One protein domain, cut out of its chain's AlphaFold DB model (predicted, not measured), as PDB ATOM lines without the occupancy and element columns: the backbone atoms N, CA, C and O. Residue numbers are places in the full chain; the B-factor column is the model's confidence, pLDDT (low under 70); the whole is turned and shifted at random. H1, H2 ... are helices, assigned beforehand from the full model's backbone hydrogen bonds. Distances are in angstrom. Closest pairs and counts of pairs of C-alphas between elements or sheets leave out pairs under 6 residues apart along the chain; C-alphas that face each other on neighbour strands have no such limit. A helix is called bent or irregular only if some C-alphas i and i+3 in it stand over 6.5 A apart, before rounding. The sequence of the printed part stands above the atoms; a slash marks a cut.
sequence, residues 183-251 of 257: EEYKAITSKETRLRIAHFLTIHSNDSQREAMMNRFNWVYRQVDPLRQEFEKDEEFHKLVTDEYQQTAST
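AT A GLANCE: This is residues 183 to 251 of the 257 residues of an uncharacterized protein of Pterula gracilis (UniProt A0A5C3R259). A small, rounded group of five helices has H2 in its middle, with H3 along one side of it and the longest helix, H5, crossing it on the opposite side. H4 runs down a third side, from near H3 to a corner with the beginning of H5, and the short H1 sits by H2 and H5; contacts between the helices are few. The printed part has 69 residues with five named helices, H1 to H5 in that order, and no named strand; its class is all helix. It is compact, with a radius of gyration of the C-alphas of 11.7 A and spans of 26 by 26 by 25 A.

HOW THE PARTS SIT: H1, residues 183 to 187, is close to but not clearly touching H2, residues 191 to 202; their closest C-alphas, of Tyr 185 and Arg 194, are 7.0 A apart. H2 is close to but not clearly touching H3, residues 207 to 217, with the closest C-alphas, of Phe 200 and Arg 210, 6.4 A apart; they run opposite ways at a shallow tilt of 25 degrees. H4, residues 221 to 233, is about perpendicular to H2 at 74 degrees and close but not clearly touching, with the closest C-alphas, of Leu 201 and Arg 228, 6.7 A apart. H5, residues 235 to 249, touches H2 with residues 241 to 245 alone; the closest C-alphas, of Ala 198 and Val 241, are 5.6 A apart, and the two run opposite ways at a steep tilt of 62 degrees. H4 and H5 touch only at the corner by their link, where the closest C-alphas, of Phe 231 and His 238, are 5.4 A apart. H1 and H5 are near each other, with 6 pairs of C-alphas within 10 A, while H3 and H5 are apart. Each O i to N i+4 pair is within hydrogen-bond range in H1, H2 and H3, against 7 of 9 in H4 and 10 of 11 in H5.

IN THESE COORDINATES: H1 begins at C-alpha 183, (140.933, 122.329, 98.407), and is 6.2 A long from first to last C-alpha. H2 measures 16.1 A and H3 15.3 A. H4, 18.2 A long, begins at C-alpha 221, (136.463, 140.924, 101.788); it is irregular, but only just, with C-alphas 223 and 226 6.8 A apart. H5 is 21.0 A long and ends at C-alpha 249, (129.803, 122.178, 119.029).

THE WHOLE: The two C-alphas farthest apart, of Arg 222 and Thr 251, are 32.9 A apart. The printed part has no cut, and its four links between helices are tight. The mean pLDDT of the printed part is 84.6; residues 204 to 205 and 248 to 251 are under 70.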
ATOM      1  N   GLU A 183     139.746 123.187  98.294       89.31
ATOM      2  CA  GLU A 183     140.933 122.329  98.407       89.31
ATOM      3  C   GLU A 183     141.932 122.876  99.432       89.31
ATOM      4  O   GLU A 183     142.409 122.130 100.291       89.31
ATOM      5  N   GLU A 184     142.192 124.188  99.400       87.69
ATOM      6  CA  GLU A 184     143.048 124.850 100.386       87.69
ATOM      7  C   GLU A 184     142.468 124.716 101.797       87.69
ATOM      8  O   GLU A 184     143.211 124.456 102.742       87.69
ATOM      9  N   TYR A 185     141.143 124.817 101.947       88.69
ATOM     10  CA  TYR A 185     140.470 124.596 103.229       88.69
ATOM     11  C   TYR A 185     140.713 123.179 103.773       88.69
ATOM     12  O   TYR A 185     141.064 123.009 104.946       88.69
ATOM     13  N   LYS A 186     140.584 122.155 102.918       87.62
ATOM     14  CA  LYS A 186     140.835 120.752 103.287       87.62
ATOM     15  C   LYS A 186     142.308 120.509 103.648       87.62
ATOM     16  O   LYS A 186     142.589 119.703 104.536       87.62
ATOM     17  N   ALA A 187     143.236 121.235 103.018       90.12
ATOM     18  CA  ALA A 187     144.676 121.127 103.256       90.12
ATOM     19  C   ALA A 187     145.153 121.743 104.589       90.12
ATOM     20  O   ALA A 187     146.259 121.444 105.046       90.12
ATOM     21  N   ILE A 188     144.343 122.578 105.253       87.25
ATOM     22  CA  ILE A 188     144.708 123.199 106.538       87.25
ATOM     23  C   ILE A 188     144.884 122.126 107.618       87.25
ATOM     24  O   ILE A 188     143.937 121.426 107.971       87.25
ATOM     25  N   THR A 189     146.076 122.046 108.217       87.44
ATOM     26  CA  THR A 189     146.389 121.089 109.298       87.44
ATOM     27  C   THR A 189     145.810 121.509 110.655       87.44
ATOM     28  O   THR A 189     145.474 120.667 111.485       87.44
ATOM     29  N   SER A 190     145.679 122.817 110.906       87.38
ATOM     30  CA  SER A 190     145.162 123.342 112.176       87.38
ATOM     31  C   SER A 190     143.639 123.223 112.247       87.38
ATOM     32  O   SER A 190     142.913 123.983 111.602       87.38
ATOM     33  N   LYS A 191     143.151 122.308 113.094       85.88
ATOM     34  CA  LYS A 191     141.714 122.126 113.356       85.88
ATOM     35  C   LYS A 191     141.046 123.415 113.839       85.88
ATOM     36  O   LYS A 191     139.949 123.738 113.410       85.88
ATOM     37  N   GLU A 192     141.714 124.177 114.698       84.06
ATOM     38  CA  GLU A 192     141.176 125.425 115.242       84.06
ATOM     39  C   GLU A 192     140.976 126.493 114.158       84.06
ATOM     40  O   GLU A 192     139.929 127.134 114.096       84.06
ATOM     41  N   THR A 193     141.952 126.639 113.263       85.56
ATOM     42  CA  THR A 193     141.853 127.546 112.111       85.56
ATOM     43  C   THR A 193     140.678 127.166 111.221       85.56
ATOM     44  O   THR A 193     139.864 128.015 110.852       85.56
ATOM     45  N   ARG A 194     140.562 125.871 110.935       88.38
ATOM     46  CA  ARG A 194     139.502 125.319 110.104       88.38
ATOM     47  C   ARG A 194     138.115 125.564 110.709       88.38
ATOM     48  O   ARG A 194     137.231 126.045 110.013       88.38
ATOM     49  N   LEU A 195     137.955 125.375 112.021       87.75
ATOM     50  CA  LEU A 195     136.706 125.666 112.734       87.75
ATOM     51  C   LEU A 195     136.327 127.146 112.727       87.75
ATOM     52  O   LEU A 195     135.147 127.468 112.638       87.75
ATOM     53  N   ARG A 196     137.297 128.058 112.813       87.94
ATOM     54  CA  ARG A 196     137.022 129.503 112.729       87.94
ATOM     55  C   ARG A 196     136.513 129.890 111.345       87.94
ATOM     56  O   ARG A 196     135.588 130.689 111.244       87.94
ATOM     57  N   ILE A 197     137.095 129.309 110.296       89.44
ATOM     58  CA  ILE A 197     136.641 129.505 108.914       89.44
ATOM     59  C   ILE A 197     135.258 128.863 108.719       89.44
ATOM     60  O   ILE A 197     134.368 129.507 108.174       89.44
ATOM     61  N   ALA A 198     135.027 127.656 109.244       89.69
ATOM     62  CA  ALA A 198     133.715 127.006 109.224       89.69
ATOM     63  C   ALA A 198     132.644 127.836 109.945       89.69
ATOM     64  O   ALA A 198     131.542 128.029 109.437       89.69
ATOM     65  N   HIS A 199     132.976 128.385 111.115       88.62
ATOM     66  CA  HIS A 199     132.091 129.276 111.855       88.62
ATOM     67  C   HIS A 199     131.760 130.522 111.034       88.62
ATOM     68  O   HIS A 199     130.599 130.883 110.904       88.62
ATOM     69  N   PHE A 200     132.770 131.130 110.412       89.75
ATOM     70  CA  PHE A 200     132.578 132.285 109.545       89.75
ATOM     71  C   PHE A 200     131.633 131.997 108.371       89.75
ATOM     72  O   PHE A 200     130.760 132.817 108.088       89.75
ATOM     73  N   LEU A 201     131.798 130.845 107.713       89.19
ATOM     74  CA  LEU A 201     130.925 130.425 106.619       89.19
ATOM     75  C   LEU A 201     129.503 130.202 107.154       89.19
ATOM     76  O   LEU A 201     128.579 130.851 106.701       89.19
ATOM     77  N   THR A 202     129.324 129.430 108.228       86.94
ATOM     78  CA  THR A 202     127.987 129.092 108.762       86.94
ATOM     79  C   THR A 202     127.162 130.278 109.297       86.94
ATOM     80  O   THR A 202     125.940 130.156 109.399       86.94
ATOM     81  N   ILE A 203     127.757 131.449 109.578       84.19
ATOM     82  CA  ILE A 203     127.041 132.682 109.982       84.19
ATOM     83  C   ILE A 203     126.395 133.378 108.762       84.19
ATOM     84  O   ILE A 203     126.501 134.590 108.571       84.19
ATOM     85  N   HIS A 204     125.709 132.635 107.889       69.44
ATOM     86  CA  HIS A 204     125.089 133.198 106.683       69.44
ATOM     87  C   HIS A 204     124.026 134.267 106.980       69.44
ATOM     88  O   HIS A 204     123.916 135.243 106.242       69.44
ATOM     89  N   SER A 205     123.316 134.135 108.102       69.31
ATOM     90  CA  SER A 205     122.151 134.963 108.433       69.31
ATOM     91  C   SER A 205     122.459 136.267 109.182       69.31
ATOM     92  O   SER A 205     121.541 137.054 109.400       69.31
ATOM     93  N   ASN A 206     123.701 136.501 109.628       81.06
ATOM     94  CA  ASN A 206     124.040 137.668 110.454       81.06
ATOM     95  C   ASN A 206     125.295 138.395 109.950       81.06
ATOM     96  O   ASN A 206     126.414 138.139 110.402       81.06
ATOM     97  N   ASP A 207     125.095 139.348 109.040       82.25
ATOM     98  CA  ASP A 207     126.186 140.130 108.448       82.25
ATOM     99  C   ASP A 207     126.984 140.937 109.491       82.25
ATOM    100  O   ASP A 207     128.203 141.038 109.374       82.25
ATOM    101  N   SER A 208     126.353 141.403 110.578       84.19
ATOM    102  CA  SER A 208     127.052 142.130 111.654       84.19
ATOM    103  C   SER A 208     128.090 141.257 112.371       84.19
ATOM    104  O   SER A 208     129.210 141.695 112.642       84.19
ATOM    105  N   GLN A 209     127.756 139.991 112.642       83.50
ATOM    106  CA  GLN A 209     128.699 139.044 113.245       83.50
ATOM    107  C   GLN A 209     129.825 138.666 112.279       83.50
ATOM    108  O   GLN A 209     130.971 138.489 112.703       83.50
ATOM    109  N   ARG A 210     129.523 138.598 110.979       85.25
ATOM    110  CA  ARG A 210     130.517 138.332 109.939       85.25
ATOM    111  C   ARG A 210     131.540 139.463 109.836       85.25
ATOM    112  O   ARG A 210     132.740 139.195 109.856       85.25
ATOM    113  N   GLU A 211     131.088 140.715 109.804       86.25
ATOM    114  CA  GLU A 211     131.966 141.892 109.820       86.25
ATOM    115  C   GLU A 211     132.817 141.953 111.095       86.25
ATOM    116  O   GLU A 211     134.019 142.222 111.033       86.25
ATOM    117  N   ALA A 212     132.235 141.624 112.253       85.75
ATOM    118  CA  ALA A 212     132.976 141.541 113.509       85.75
ATOM    119  C   ALA A 212     134.095 140.483 113.456       85.75
ATOM    120  O   ALA A 212     135.206 140.745 113.921       85.75
ATOM    121  N   MET A 213     133.844 139.314 112.853       84.69
ATOM    122  CA  MET A 213     134.877 138.295 112.637       84.69
ATOM    123  C   MET A 213     135.946 138.753 111.642       84.69
ATOM    124  O   MET A 213     137.131 138.564 111.913       84.69
ATOM    125  N   MET A 214     135.569 139.403 110.537       86.00
ATOM    126  CA  MET A 214     136.544 139.959 109.590       86.00
ATOM    127  C   MET A 214     137.474 140.963 110.269       86.00
ATOM    128  O   MET A 214     138.687 140.874 110.101       86.00
ATOM    129  N   ASN A 215     136.927 141.857 111.095       85.94
ATOM    130  CA  ASN A 215     137.707 142.831 111.859       85.94
ATOM    131  C   ASN A 215     138.588 142.160 112.920       85.94
ATOM    132  O   ASN A 215     139.742 142.544 113.102       85.94
ATOM    133  N   ARG A 216     138.074 141.126 113.599       83.38
ATOM    134  CA  ARG A 216     138.821 140.381 114.621       83.38
ATOM    135  C   ARG A 216     140.016 139.628 114.034       83.38
ATOM    136  O   ARG A 216     141.091 139.644 114.629       83.38
ATOM    137  N   PHE A 217     139.841 138.979 112.883       81.81
ATOM    138  CA  PHE A 217     140.883 138.177 112.230       81.81
ATOM    139  C   PHE A 217     141.660 138.937 111.142       81.81
ATOM    140  O   PHE A 217     142.602 138.392 110.569       81.81
ATOM    141  N   ASN A 218     141.316 140.207 110.894       83.94
ATOM    142  CA  ASN A 218     141.845 141.045 109.813       83.94
ATOM    143  C   ASN A 218     141.701 140.412 108.416       83.94
ATOM    144  O   ASN A 218     142.608 140.503 107.584       83.94
ATOM    145  N   TRP A 219     140.572 139.758 108.154       88.75
ATOM    146  CA  TRP A 219     140.270 139.212 106.835       88.75
ATOM    147  C   TRP A 219     139.736 140.294 105.904       88.75
ATOM    148  O   TRP A 219     138.848 141.068 106.260       88.75
ATOM    149  N   VAL A 220     140.263 140.335 104.682       89.25
ATOM    150  CA  VAL A 220     139.821 141.284 103.654       89.25
ATOM    151  C   VAL A 220     138.687 140.658 102.850       89.25
ATOM    152  O   VAL A 220     138.806 139.513 102.427       89.25
ATOM    153  N   TYR A 221     137.628 141.416 102.546       86.00
ATOM    154  CA  TYR A 221     136.463 140.924 101.788       86.00
ATOM    155  C   TYR A 221     136.849 140.158 100.512       86.00
ATOM    156  O   TYR A 221     136.352 139.067 100.254       86.00
ATOM    157  N   ARG A 222     137.823 140.687  99.759       87.06
ATOM    158  CA  ARG A 222     138.337 140.079  98.518       87.06
ATOM    159  C   ARG A 222     138.959 138.691  98.703       87.06
ATOM    160  O   ARG A 222     139.036 137.943  97.740       87.06
ATOM    161  N   GLN A 223     139.457 138.375  99.897       86.69
ATOM    162  CA  GLN A 223     140.031 137.062 100.208       86.69
ATOM    163  C   GLN A 223     138.952 136.040 100.555       86.69
ATOM    164  O   GLN A 223     139.151 134.852 100.342       86.69
ATOM    165  N   VAL A 224     137.829 136.509 101.090       88.31
ATOM    166  CA  VAL A 224     136.790 135.662 101.669       88.31
ATOM    167  C   VAL A 224     135.678 135.337 100.671       88.31
ATOM    168  O   VAL A 224     135.108 134.249 100.703       88.31
ATOM    169  N   ASP A 225     135.400 136.267  99.757       88.75
ATOM    170  CA  ASP A 225     134.358 136.132  98.736       88.75
ATOM    171  C   ASP A 225     134.475 134.859  97.863       88.75
ATOM    172  O   ASP A 225     133.451 134.209  97.664       88.75
ATOM    173  N   PRO A 226     135.669 134.412  97.412       89.31
ATOM    174  CA  PRO A 226     135.788 133.206  96.586       89.31
ATOM    175  C   PRO A 226     135.292 131.935  97.288       89.31
ATOM    176  O   PRO A 226     134.444 131.222  96.755       89.31
ATOM    177  N   LEU A 227     135.745 131.692  98.521       88.50
ATOM    178  CA  LEU A 227     135.336 130.516  99.291       88.50
ATOM    179  C   LEU A 227     133.866 130.592  99.708       88.50
ATOM    180  O   LEU A 227     133.200 129.565  99.796       88.50
ATOM    181  N   ARG A 228     133.344 131.804  99.953       89.06
ATOM    182  CA  ARG A 228     131.915 132.004 100.221       89.06
ATOM    183  C   ARG A 228     131.077 131.570  99.020       89.06
ATOM    184  O   ARG A 228     130.103 130.847  99.188       89.06
ATOM    185  N   GLN A 229     131.471 131.986  97.820       88.62
ATOM    186  CA  GLN A 229     130.775 131.597  96.597       88.62
ATOM    187  C   GLN A 229     130.880 130.095  96.327       88.62
ATOM    188  O   GLN A 229     129.916 129.508  95.848       88.62
ATOM    189  N   GLU A 230     132.022 129.464  96.615       88.19
ATOM    190  CA  GLU A 230     132.160 128.004  96.520       88.19
ATOM    191  C   GLU A 230     131.264 127.283  97.532       88.19
ATOM    192  O   GLU A 230     130.588 126.327  97.168       88.19
ATOM    193  N   PHE A 231     131.187 127.781  98.767       87.75
ATOM    194  CA  PHE A 231     130.312 127.238  99.806       87.75
ATOM    195  C   PHE A 231     128.822 127.308  99.443       87.75
ATOM    196  O   PHE A 231     128.072 126.389  99.754       87.75
ATOM    197  N   GLU A 232     128.388 128.368  98.761       87.12
ATOM    198  CA  GLU A 232     127.003 128.502  98.290       87.12
ATOM    199  C   GLU A 232     126.696 127.636  97.056       87.12
ATOM    200  O   GLU A 232     125.537 127.303  96.815       87.12
ATOM    201  N   LYS A 233     127.714 127.283  96.258       88.19
ATOM    202  CA  LYS A 233     127.554 126.534  94.998       88.19
ATOM    203  C   LYS A 233     127.708 125.024  95.158       88.19
ATOM    204  O   LYS A 233     127.053 124.283  94.430       88.19
ATOM    205  N   ASP A 234     128.589 124.572  96.045       89.62
ATOM    206  CA  ASP A 234     128.913 123.158  96.235       89.62
ATOM    207  C   ASP A 234     128.223 122.599  97.491       89.62
ATOM    208  O   ASP A 234     128.631 122.853  98.629       89.62
ATOM    209  N   GLU A 235     127.175 121.797  97.281       87.44
ATOM    210  CA  GLU A 235     126.422 121.153  98.361       87.44
ATOM    211  C   GLU A 235     127.249 120.132  99.159       87.44
ATOM    212  O   GLU A 235     126.972 119.908 100.342       87.44
ATOM    213  N   GLU A 236     128.249 119.491  98.543       87.38
ATOM    214  CA  GLU A 236     129.113 118.532  99.241       87.38
ATOM    215  C   GLU A 236     130.048 119.262 100.203       87.38
ATOM    216  O   GLU A 236     130.206 118.861 101.362       87.38
ATOM    217  N   PHE A 237     130.622 120.375  99.746       87.81
ATOM    218  CA  PHE A 237     131.450 121.234 100.583       87.81
ATOM    219  C   PHE A 237     130.640 121.885 101.708       87.81
ATOM    220  O   PHE A 237     131.097 121.908 102.855       87.81
ATOM    221  N   HIS A 238     129.413 122.324 101.416       88.00
ATOM    222  CA  HIS A 238     128.498 122.852 102.421       88.00
ATOM    223  C   HIS A 238     128.272 121.850 103.561       88.00
ATOM    224  O   HIS A 238     128.461 122.188 104.732       88.00
ATOM    225  N   LYS A 239     127.913 120.600 103.229       87.62
ATOM    226  CA  LYS A 239     127.675 119.530 104.217       87.62
ATOM    227  C   LYS A 239     128.919 119.239 105.057       87.62
ATOM    228  O   LYS A 239     128.823 119.175 106.281       87.62
ATOM    229  N   LEU A 240     130.089 119.145 104.423       88.31
ATOM    230  CA  LEU A 240     131.361 118.886 105.107       88.31
ATOM    231  C   LEU A 240     131.649 119.930 106.193       88.31
ATOM    232  O   LEU A 240     131.967 119.583 107.331       88.31
ATOM    233  N   VAL A 241     131.524 121.212 105.849       87.44
ATOM    234  CA  VAL A 241     131.814 122.327 106.758       87.44
ATOM    235  C   VAL A 241     130.775 122.417 107.881       87.44
ATOM    236  O   VAL A 241     131.138 122.674 109.033       87.44
ATOM    237  N   THR A 242     129.491 122.171 107.589       86.25
ATOM    238  CA  THR A 242     128.448 122.144 108.625       86.25
ATOM    239  C   THR A 242     128.629 120.984 109.597       86.25
ATOM    240  O   THR A 242     128.496 121.188 110.805       86.25
ATOM    241  N   ASP A 243     128.984 119.797 109.104       86.06
ATOM    242  CA  ASP A 243     129.204 118.613 109.936       86.06
ATOM    243  C   ASP A 243     130.415 118.807 110.857       86.06
ATOM    244  O   ASP A 243     130.351 118.518 112.053       86.06
ATOM    245  N   GLU A 244     131.505 119.372 110.335       84.56
ATOM    246  CA  GLU A 244     132.716 119.663 111.107       84.56
ATOM    247  C   GLU A 244     132.464 120.684 112.234       84.56
ATOM    248  O   GLU A 244     132.953 120.532 113.364       84.56
ATOM    249  N   TYR A 245     131.637 121.696 111.965       84.25
ATOM    250  CA  TYR A 245     131.207 122.660 112.976       84.25
ATOM    251  C   TYR A 245     130.266 122.031 114.023       84.25
ATOM    252  O   TYR A 245     130.436 122.242 115.225       84.25
ATOM    253  N   GLN A 246     129.306 121.200 113.606       82.44
ATOM    254  CA  GLN A 246     128.356 120.553 114.522       82.44
ATOM    255  C   GLN A 246     129.014 119.508 115.433       82.44
ATOM    256  O   GLN A 246     128.730 119.472 116.633       82.44
ATOM    257  N   GLN A 247     129.935 118.693 114.909       76.56
ATOM    258  CA  GLN A 247     130.657 117.682 115.694       76.56
ATOM    259  C   GLN A 247     131.468 118.311 116.837       76.56
ATOM    260  O   GLN A 247     131.584 117.749 117.929       76.56
ATOM    261  N   THR A 248     132.004 119.509 116.615       67.81
ATOM    262  CA  THR A 248     132.794 120.222 117.623       67.81
ATOM    263  C   THR A 248     131.929 121.011 118.598       67.81
ATOM    264  O   THR A 248     132.225 121.003 119.793       67.81
ATOM    265  N   ALA A 249     130.806 121.577 118.149       60.22
ATOM    266  CA  ALA A 249     129.803 122.178 119.029       60.22
ATOM    267  C   ALA A 249     129.144 121.153 119.976       60.22
ATOM    268  O   ALA A 249     128.838 121.485 121.121       60.22
ATOM    269  N   SER A 250     128.966 119.902 119.529       57.22
ATOM    270  CA  SER A 250     128.430 118.792 120.338       57.22
ATOM    271  C   SER A 250     129.414 118.276 121.403       57.22
ATOM    272  O   SER A 250     129.006 117.670 122.392       57.22
ATOM    273  N   THR A 251     130.710 118.560 121.241       53.78
ATOM    274  CA  THR A 251     131.770 118.101 122.153       53.78
ATOM    275  C   THR A 251     131.978 119.031 123.357       53.78
ATOM    276  O   THR A 251     132.757 118.692 124.240       53.78
TER     277      THR A 251